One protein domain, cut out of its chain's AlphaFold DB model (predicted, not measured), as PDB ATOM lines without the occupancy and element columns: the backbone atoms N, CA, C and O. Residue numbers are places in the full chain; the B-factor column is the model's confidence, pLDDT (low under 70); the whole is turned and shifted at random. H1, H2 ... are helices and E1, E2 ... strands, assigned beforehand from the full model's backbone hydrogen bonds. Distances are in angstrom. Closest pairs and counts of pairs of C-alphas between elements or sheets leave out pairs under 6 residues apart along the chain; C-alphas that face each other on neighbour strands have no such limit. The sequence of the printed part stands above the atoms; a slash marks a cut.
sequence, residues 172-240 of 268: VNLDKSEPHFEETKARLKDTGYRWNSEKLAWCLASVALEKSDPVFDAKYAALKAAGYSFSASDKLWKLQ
ATOM      1  N   VAL A 172     157.819 144.690 159.495       77.06
ATOM      2  CA  VAL A 172     158.048 145.577 160.638       77.06
ATOM      3  C   VAL A 172     158.163 147.011 160.130       77.06
ATOM      4  O   VAL A 172     159.008 147.318 159.283       77.06
ATOM      5  N   ASN A 173     157.324 147.891 160.666       77.75
ATOM      6  CA  ASN A 173     157.451 149.330 160.473       77.75
ATOM      7  C   ASN A 173     158.391 149.876 161.545       77.75
ATOM      8  O   ASN A 173     158.254 149.527 162.712       77.75
ATOM      9  N   LEU A 174     159.360 150.688 161.131       74.19
ATOM     10  CA  LEU A 174     160.307 151.330 162.035       74.19
ATOM     11  C   LEU A 174     160.367 152.813 161.686       74.19
ATOM     12  O   LEU A 174     160.807 153.164 160.584       74.19
ATOM     13  N   ASP A 175     159.929 153.668 162.605       71.81
ATOM     14  CA  ASP A 175     159.960 155.116 162.414       71.81
ATOM     15  C   ASP A 175     161.313 155.698 162.855       71.81
ATOM     16  O   ASP A 175     161.898 155.298 163.858       71.81
ATOM     17  N   LYS A 176     161.827 156.681 162.109       73.38
ATOM     18  CA  LYS A 176     163.092 157.370 162.426       73.38
ATOM     19  C   LYS A 176     163.031 158.196 163.712       73.38
ATOM     20  O   LYS A 176     164.078 158.599 164.209       73.38
ATOM     21  N   SER A 177     161.831 158.493 164.199       70.56
ATOM     22  CA  SER A 177     161.589 159.222 165.443       70.56
ATOM     23  C   SER A 177     161.576 158.326 166.688       70.56
ATOM     24  O   SER A 177     161.511 158.849 167.800       70.56
ATOM     25  N   GLU A 178     161.681 157.000 166.535       71.12
ATOM     26  CA  GLU A 178     161.698 156.072 167.667       71.12
ATOM     27  C   GLU A 178     163.018 156.128 168.465       71.12
ATOM     28  O   GLU A 178     164.110 156.171 167.880       71.12
ATOM     29  N   PRO A 179     162.954 156.059 169.811       61.78
ATOM     30  CA  PRO A 179     164.133 155.828 170.639       61.78
ATOM     31  C   PRO A 179     164.846 154.536 170.207       61.78
ATOM     32  O   PRO A 179     164.198 153.528 169.943       61.78
ATOM     33  N   HIS A 180     166.181 154.545 170.140       70.44
ATOM     34  CA  HIS A 180     166.998 153.390 169.721       70.44
ATOM     35  C   HIS A 180     166.791 152.914 168.265       70.44
ATOM     36  O   HIS A 180     167.100 151.769 167.933       70.44
ATOM     37  N   PHE A 181     166.346 153.792 167.355       71.00
ATOM     38  CA  PHE A 181     166.167 153.493 165.923       71.00
ATOM     39  C   PHE A 181     167.335 152.723 165.277       71.00
ATOM     40  O   PHE A 181     167.122 151.722 164.590       71.00
ATOM     41  N   GLU A 182     168.579 153.166 165.485       71.56
ATOM     42  CA  GLU A 182     169.746 152.522 164.866       71.56
ATOM     43  C   GLU A 182     170.031 151.126 165.448       71.56
ATOM     44  O   GLU A 182     170.430 150.232 164.700       71.56
ATOM     45  N   GLU A 183     169.751 150.896 166.734       71.38
ATOM     46  CA  GLU A 183     169.880 149.580 167.374       71.38
ATOM     47  C   GLU A 183     168.806 148.612 166.856       71.38
ATOM     48  O   GLU A 183     169.116 147.493 166.440       71.38
ATOM     49  N   THR A 184     167.548 149.061 166.771       68.69
ATOM     50  CA  THR A 184     166.438 148.260 166.231       68.69
ATOM     51  C   THR A 184     166.663 147.912 164.760       68.69
ATOM     52  O   THR A 184     166.459 146.773 164.339       68.69
ATOM     53  N   LYS A 185     167.169 148.862 163.971       75.69
ATOM     54  CA  LYS A 185     167.574 148.649 162.577       75.69
ATOM     55  C   LYS A 185     168.732 147.660 162.444       75.69
ATOM     56  O   LYS A 185     168.730 146.855 161.510       75.69
ATOM     57  N   ALA A 186     169.724 147.713 163.333       75.19
ATOM     58  CA  ALA A 186     170.829 146.756 163.346       75.19
ATOM     59  C   ALA A 186     170.332 145.340 163.668       75.19
ATOM     60  O   ALA A 186     170.632 144.413 162.914       75.19
ATOM     61  N   ARG A 187     169.478 145.198 164.691       78.12
ATOM     62  CA  ARG A 187     168.828 143.929 165.051       78.12
ATOM     63  C   ARG A 187     168.037 143.350 163.882       78.12
ATOM     64  O   ARG A 187     168.230 142.198 163.527       78.12
ATOM     65  N   LEU A 188     167.201 144.154 163.226       78.31
ATOM     66  CA  LEU A 188     166.405 143.701 162.080       78.31
ATOM     67  C   LEU A 188     167.286 143.169 160.939       78.31
ATOM     68  O   LEU A 188     166.980 142.129 160.356       78.31
ATOM     69  N   LYS A 189     168.406 143.832 160.632       79.62
ATOM     70  CA  LYS A 189     169.349 143.349 159.609       79.62
ATOM     71  C   LYS A 189     169.970 142.001 159.972       79.62
ATOM     72  O   LYS A 189     170.086 141.157 159.076       79.62
ATOM     73  N   ASP A 190     170.354 141.837 161.237       76.19
ATOM     74  CA  ASP A 190     170.940 140.615 161.798       76.19
ATOM     75  C   ASP A 190     169.942 139.448 161.764       76.19
ATOM     76  O   ASP A 190     170.251 138.372 161.264       76.19
ATOM     77  N   THR A 191     168.676 139.710 162.107       74.38
ATOM     78  CA  THR A 191     167.565 138.742 162.032       74.38
ATOM     79  C   THR A 191     167.109 138.432 160.592       74.38
ATOM     80  O   THR A 191     166.151 137.698 160.371       74.38
ATOM     81  N   GLY A 192     167.778 138.976 159.569       79.56
ATOM     82  CA  GLY A 192     167.489 138.662 158.165       79.56
ATOM     83  C   GLY A 192     166.414 139.534 157.508       79.56
ATOM     84  O   GLY A 192     166.015 139.252 156.375       79.56
ATOM     85  N   TYR A 193     165.978 140.625 158.144       84.62
ATOM     86  CA  TYR A 193     165.091 141.601 157.511       84.62
ATOM     87  C   TYR A 193     165.841 142.471 156.507       84.62
ATOM     88  O   TYR A 193     167.031 142.783 156.646       84.62
ATOM     89  N   ARG A 194     165.124 142.911 155.477       81.06
ATOM     90  CA  ARG A 194     165.607 143.821 154.442       81.06
ATOM     91  C   ARG A 194     164.581 144.921 154.221       81.06
ATOM     92  O   ARG A 194     163.378 144.680 154.258       81.06
ATOM     93  N   TRP A 195     165.071 146.134 153.991       82.25
ATOM     94  CA  TRP A 195     164.217 147.257 153.630       82.25
ATOM     95  C   TRP A 195     163.565 147.008 152.268       82.25
ATOM     96  O   TRP A 195     164.265 146.752 151.286       82.25
ATOM     97  N   ASN A 196     162.240 147.116 152.209       78.81
ATOM     98  CA  ASN A 196     161.470 147.091 150.977       78.81
ATOM     99  C   ASN A 196     160.946 148.507 150.693       78.81
ATOM    100  O   ASN A 196     160.119 149.031 151.433       78.81
ATOM    101  N   SER A 197     161.427 149.127 149.613       66.25
ATOM    102  CA  SER A 197     161.058 150.496 149.233       66.25
ATOM    103  C   SER A 197     159.636 150.634 148.700       66.25
ATOM    104  O   SER A 197     159.073 151.716 148.794       66.25
ATOM    105  N   GLU A 198     159.052 149.572 148.144       68.69
ATOM    106  CA  GLU A 198     157.663 149.591 147.666       68.69
ATOM    107  C   GLU A 198     156.683 149.571 148.840       68.69
ATOM    108  O   GLU A 198     155.653 150.237 148.809       68.69
ATOM    109  N   LYS A 199     157.033 148.831 149.899       71.00
ATOM    110  CA  LYS A 199     156.234 148.724 151.126       71.00
ATOM    111  C   LYS A 199     156.591 149.755 152.192       71.00
ATOM    112  O   LYS A 199     155.860 149.876 153.165       71.00
ATOM    113  N   LEU A 200     157.710 150.460 152.016       76.00
ATOM    114  CA  LEU A 200     158.288 151.380 152.998       76.00
ATOM    115  C   LEU A 200     158.444 150.742 154.391       76.00
ATOM    116  O   LEU A 200     158.232 151.396 155.408       76.00
ATOM    117  N   ALA A 201     158.830 149.464 154.430       80.62
ATOM    118  CA  ALA A 201     158.910 148.674 155.655       80.62
ATOM    119  C   ALA A 201     160.091 147.693 155.630       80.62
ATOM    120  O   ALA A 201     160.628 147.352 154.570       80.62
ATOM    121  N   TRP A 202     160.488 147.205 156.805       81.44
ATOM    122  CA  TRP A 202     161.439 146.103 156.936       81.44
ATOM    123  C   TRP A 202     160.700 144.777 156.779       81.44
ATOM    124  O   TRP A 202     159.782 144.486 157.536       81.44
ATOM    125  N   CYS A 203     161.093 143.951 155.815       83.19
ATOM    126  CA  CYS A 203     160.468 142.652 155.571       83.19
ATOM    127  C   CYS A 203     161.470 141.517 155.761       83.19
ATOM    128  O   CYS A 203     162.634 141.652 155.376       83.19
ATOM    129  N   LEU A 204     161.024 140.395 156.323       83.56
ATOM    130  CA  LEU A 204     161.861 139.210 156.477       83.56
ATOM    131  C   LEU A 204     162.237 138.668 155.087       83.56
ATOM    132  O   LEU A 204     161.381 138.462 154.236       83.56
ATOM    133  N   ALA A 205     163.523 138.489 154.790       80.50
ATOM    134  CA  ALA A 205     163.930 138.187 153.411       80.50
ATOM    135  C   ALA A 205     163.457 136.804 152.932       80.50
ATOM    136  O   ALA A 205     163.166 136.616 151.745       80.50
ATOM    137  N   SER A 206     163.399 135.839 153.851       83.75
ATOM    138  CA  SER A 206     163.040 134.459 153.554       83.75
ATOM    139  C   SER A 206     162.366 133.767 154.729       83.75
ATOM    140  O   SER A 206     162.778 133.966 155.868       83.75
ATOM    141  N   VAL A 207     161.391 132.909 154.437       84.94
ATOM    142  CA  VAL A 207     160.613 132.165 155.434       84.94
ATOM    143  C   VAL A 207     160.461 130.710 154.999       84.94
ATOM    144  O   VAL A 207     160.178 130.430 153.831       84.94
ATOM    145  N   ALA A 208     160.660 129.776 155.927       82.12
ATOM    146  CA  ALA A 208     160.367 128.364 155.709       82.12
ATOM    147  C   ALA A 208     158.883 128.092 155.986       82.12
ATOM    148  O   ALA A 208     158.318 128.610 156.947       82.12
ATOM    149  N   LEU A 209     158.249 127.284 155.138       82.25
ATOM    150  CA  LEU A 209     156.879 126.825 155.343       82.25
ATOM    151  C   LEU A 209     156.774 125.364 154.904       82.25
ATOM    152  O   LEU A 209     156.934 125.060 153.720       82.25
ATOM    153  N   GLU A 210     156.502 124.476 155.854       78.81
ATOM    154  CA  GLU A 210     156.373 123.039 155.617       78.81
ATOM    155  C   GLU A 210     154.909 122.622 155.478       78.81
ATOM    156  O   GLU A 210     154.046 123.096 156.208       78.81
ATOM    157  N   LYS A 211     154.623 121.683 154.569       76.81
ATOM    158  CA  LYS A 211     153.257 121.174 154.332       76.81
ATOM    159  C   LYS A 211     152.668 120.385 155.511       76.81
ATOM    160  O   LYS A 211     151.477 120.113 155.511       76.81
ATOM    161  N   SER A 212     153.505 119.981 156.463       76.94
ATOM    162  CA  SER A 212     153.141 119.298 157.711       76.94
ATOM    163  C   SER A 212     152.607 120.251 158.787       76.94
ATOM    164  O   SER A 212     152.134 119.779 159.819       76.94
ATOM    165  N   ASP A 213     152.690 121.568 158.577       78.38
ATOM    166  CA  ASP A 213     152.255 122.565 159.553       78.38
ATOM    167  C   ASP A 213     150.712 122.576 159.686       78.38
ATOM    168  O   ASP A 213     150.012 122.713 158.678       78.38
ATOM    169  N   PRO A 214     150.146 122.459 160.904       75.06
ATOM    170  CA  PRO A 214     148.695 122.426 161.118       75.06
ATOM    171  C   PRO A 214     147.971 123.717 160.697       75.06
ATOM    172  O   PRO A 214     146.763 123.689 160.474       75.06
ATOM    173  N   VAL A 215     148.687 124.838 160.557       80.06
ATOM    174  CA  VAL A 215     148.166 126.117 160.035       80.06
ATOM    175  C   VAL A 215     148.798 126.483 158.685       80.06
ATOM    176  O   VAL A 215     148.857 127.660 158.314       80.06
ATOM    177  N   PHE A 216     149.240 125.481 157.911       79.06
ATOM    178  CA  PHE A 216     149.866 125.659 156.596       79.06
ATOM    179  C   PHE A 216     149.056 126.565 155.664       79.06
ATOM    180  O   PHE A 216     149.624 127.497 155.103       79.06
ATOM    181  N   ASP A 217     147.745 126.349 155.528       76.19
ATOM    182  CA  ASP A 217     146.907 127.131 154.608       76.19
ATOM    183  C   ASP A 217     146.840 128.612 155.002       76.19
ATOM    184  O   ASP A 217     146.923 129.498 154.147       76.19
ATOM    185  N   ALA A 218     146.776 128.897 156.307       75.62
ATOM    186  CA  ALA A 218     146.783 130.260 156.831       75.62
ATOM    187  C   ALA A 218     148.147 130.937 156.620       75.62
ATOM    188  O   ALA A 218     148.212 132.076 156.152       75.62
ATOM    189  N   LYS A 219     149.250 130.224 156.891       79.25
ATOM    190  CA  LYS A 219     150.616 130.716 156.647       79.25
ATOM    191  C   LYS A 219     150.893 130.918 155.156       79.25
ATOM    192  O   LYS A 219     151.492 131.920 154.770       79.25
ATOM    193  N   TYR A 220     150.423 130.011 154.305       81.69
ATOM    194  CA  TYR A 220     150.522 130.105 152.851       81.69
ATOM    195  C   TYR A 220     149.771 131.333 152.325       81.69
ATOM    196  O   TYR A 220     150.336 132.123 151.561       81.69
ATOM    197  N   ALA A 221     148.527 131.533 152.768       78.88
ATOM    198  CA  ALA A 221     147.729 132.701 152.410       78.88
ATOM    199  C   ALA A 221     148.400 134.005 152.871       78.88
ATOM    200  O   ALA A 221     148.478 134.956 152.092       78.88
ATOM    201  N   ALA A 222     148.962 134.030 154.083       77.50
ATOM    202  CA  ALA A 222     149.691 135.180 154.614       77.50
ATOM    203  C   ALA A 222     150.958 135.501 153.801       77.50
ATOM    204  O   ALA A 222     151.180 136.658 153.447       77.50
ATOM    205  N   LEU A 223     151.759 134.495 153.429       82.00
ATOM    206  CA  LEU A 223     152.946 134.686 152.584       82.00
ATOM    207  C   LEU A 223     152.574 135.210 151.192       82.00
ATOM    208  O   LEU A 223     153.223 136.127 150.686       82.00
ATOM    209  N   LYS A 224     151.503 134.679 150.589       82.06
ATOM    210  CA  LYS A 224     150.982 135.157 149.301       82.06
ATOM    211  C   LYS A 224     150.467 136.592 149.378       82.06
ATOM    212  O   LYS A 224     150.839 137.397 148.527       82.06
ATOM    213  N   ALA A 225     149.679 136.926 150.398       76.12
ATOM    214  CA  ALA A 225     149.196 138.287 150.632       76.12
ATOM    215  C   ALA A 225     150.359 139.262 150.883       76.12
ATOM    216  O   ALA A 225     150.359 140.390 150.395       76.12
ATOM    217  N   ALA A 226     151.409 138.797 151.562       73.19
ATOM    218  CA  ALA A 226     152.635 139.549 151.779       73.19
ATOM    219  C   ALA A 226     153.587 139.554 150.562       73.19
ATOM    220  O   ALA A 226     154.646 140.176 150.640       73.19
ATOM    221  N   GLY A 227     153.230 138.947 149.426       79.31
ATOM    222  CA  GLY A 227     153.992 139.025 148.174       79.31
ATOM    223  C   GLY A 227     155.226 138.119 148.097       79.31
ATOM    224  O   GLY A 227     156.085 138.332 147.243       79.31
ATOM    225  N   TYR A 228     155.338 137.113 148.967       84.12
ATOM    226  CA  TYR A 228     156.414 136.128 148.900       84.12
ATOM    227  C   TYR A 228     156.154 135.117 147.777       84.12
ATOM    228  O   TYR A 228     155.018 134.706 147.515       84.12
ATOM    229  N   SER A 229     157.228 134.660 147.137       82.81
ATOM    230  CA  SER A 229     157.201 133.577 146.156       82.81
ATOM    231  C   SER A 229     158.074 132.410 146.611       82.81
ATOM    232  O   SER A 229     159.118 132.597 147.234       82.81
ATOM    233  N   PHE A 230     157.633 131.184 146.329       84.62
ATOM    234  CA  PHE A 230     158.398 129.989 146.668       84.62
ATOM    235  C   PHE A 230     159.593 129.832 145.723       84.62
ATOM    236  O   PHE A 230     159.420 129.766 144.505       84.62
ATOM    237  N   SER A 231     160.793 129.748 146.291       84.00
ATOM    238  CA  SER A 231     162.021 129.415 145.577       84.00
ATOM    239  C   SER A 231     162.285 127.915 145.680       84.00
ATOM    240  O   SER A 231     162.608 127.409 146.756       84.00
ATOM    241  N   ALA A 232     162.173 127.193 144.563       76.12
ATOM    242  CA  ALA A 232     162.391 125.746 144.536       76.12
ATOM    243  C   ALA A 232     163.858 125.357 144.798       76.12
ATOM    244  O   ALA A 232     164.111 124.287 145.348       76.12
ATOM    245  N   SER A 233     164.810 126.231 144.448       78.88
ATOM    246  CA  SER A 233     166.245 126.018 144.679       78.88
ATOM    247  C   SER A 233     166.613 126.086 146.156       78.88
ATOM    248  O   SER A 233     167.406 125.283 146.633       78.88
ATOM    249  N   ASP A 234     166.017 127.031 146.885       76.69
ATOM    250  CA  ASP A 234     166.320 127.261 148.300       76.69
ATOM    251  C   ASP A 234     165.335 126.560 149.239       76.69
ATOM    252  O   ASP A 234     165.555 126.543 150.444       76.69
ATOM    253  N   LYS A 235     164.228 126.027 148.704       81.88
ATOM    254  CA  LYS A 235     163.071 125.517 149.459       81.88
ATOM    255  C   LYS A 235     162.510 126.532 150.468       81.88
ATOM    256  O   LYS A 235     161.957 126.158 151.497       81.88
ATOM    257  N   LEU A 236     162.628 127.821 150.152       85.00
ATOM    258  CA  LEU A 236     162.206 128.933 151.005       85.00
ATOM    259  C   LEU A 236     161.275 129.868 150.244       85.00
ATOM    260  O   LEU A 236     161.421 130.086 149.040       85.00
ATOM    261  N   TRP A 237     160.349 130.480 150.970       84.75
ATOM    262  CA  TRP A 237     159.551 131.591 150.477       84.75
ATOM    263  C   TRP A 237     160.369 132.867 150.574       84.75
ATOM    264  O   TRP A 237     160.814 133.214 151.661       84.75
ATOM    265  N   LYS A 238     160.580 133.566 149.457       83.06
ATOM    266  CA  LYS A 238     161.394 134.787 149.394       83.06
ATOM    267  C   LYS A 238     160.557 135.971 148.940       83.06
ATOM    268  O   LYS A 238     159.736 135.849 148.029       83.06
ATOM    269  N   LEU A 239     160.795 137.126 149.552       79.56
ATOM    270  CA  LEU A 239     160.246 138.385 149.068       79.56
ATOM    271  C   LEU A 239     161.157 138.910 147.953       79.56
ATOM    272  O   LEU A 239     162.355 139.102 148.167       79.56
ATOM    273  N   GLN A 240     160.610 139.107 146.752       67.81
ATOM    274  CA  GLN A 240     161.389 139.619 145.623       67.81
ATOM    275  C   GLN A 240     161.902 141.025 145.955       67.81
ATOM    276  O   GLN A 240     161.133 141.907 146.335       67.81
TER     277      GLN A 240
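AT A GLANCE: This is residues 172 to 240 of the 268 residues of an uncharacterized protein of Cellvibrio sp. PSBB023 (UniProt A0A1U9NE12). Two small lobes lie end to end, each an antiparallel two-stranded hairpin with one helix packed on it: E1 and E2 with H1, E3 and E4 with H2. Past E2, residues 206 to 207 pair with 237 to 238 of E4, antiparallel. The 69 printed residues, of mixed class, include two named helices and four named strands, ordered H1 E1 E2 H2 E3 E4; the whole is loose, radius of gyration of the C-alphas 13.8 A, and elongated, 40 by 23 by 22 A.

IN THESE COORDINATES: E1 is residues 193 to 196, E2 201 to 204, E3 228 to 231 and E4 236 to 239. H1, residues 181 to 190, 14.3 A, begins at C-alpha (166.167, 153.493, 165.923). H2 is residues 216 to 225, 14.0 A. E4 ends at C-alpha (160.246, 138.385, 149.068).

HOW THE PARTS SIT: In hairpin E1 and E2, N 194 and O 203 are 2.8 A apart; in hairpin E3 and E4, N 231 and O 236 are 2.8 A apart, both within hydrogen-bond range. The closest C-alphas of H1 and E2, Leu 188 and Trp 202, are 7.5 A apart; those of H2 and E4, Leu 223 and Trp 237, 7.6 A. H1 and H2 are apart; in both, every O i to N i+4 pair is within hydrogen-bond range.

THE WHOLE: The C-alphas farthest apart, Ser 177 and Ser 212, are 41.5 A apart. The printed part has no cut; the link E2 to H2 is long. Residues 179, 184, 197 to 198 and 240 have pLDDT under 70.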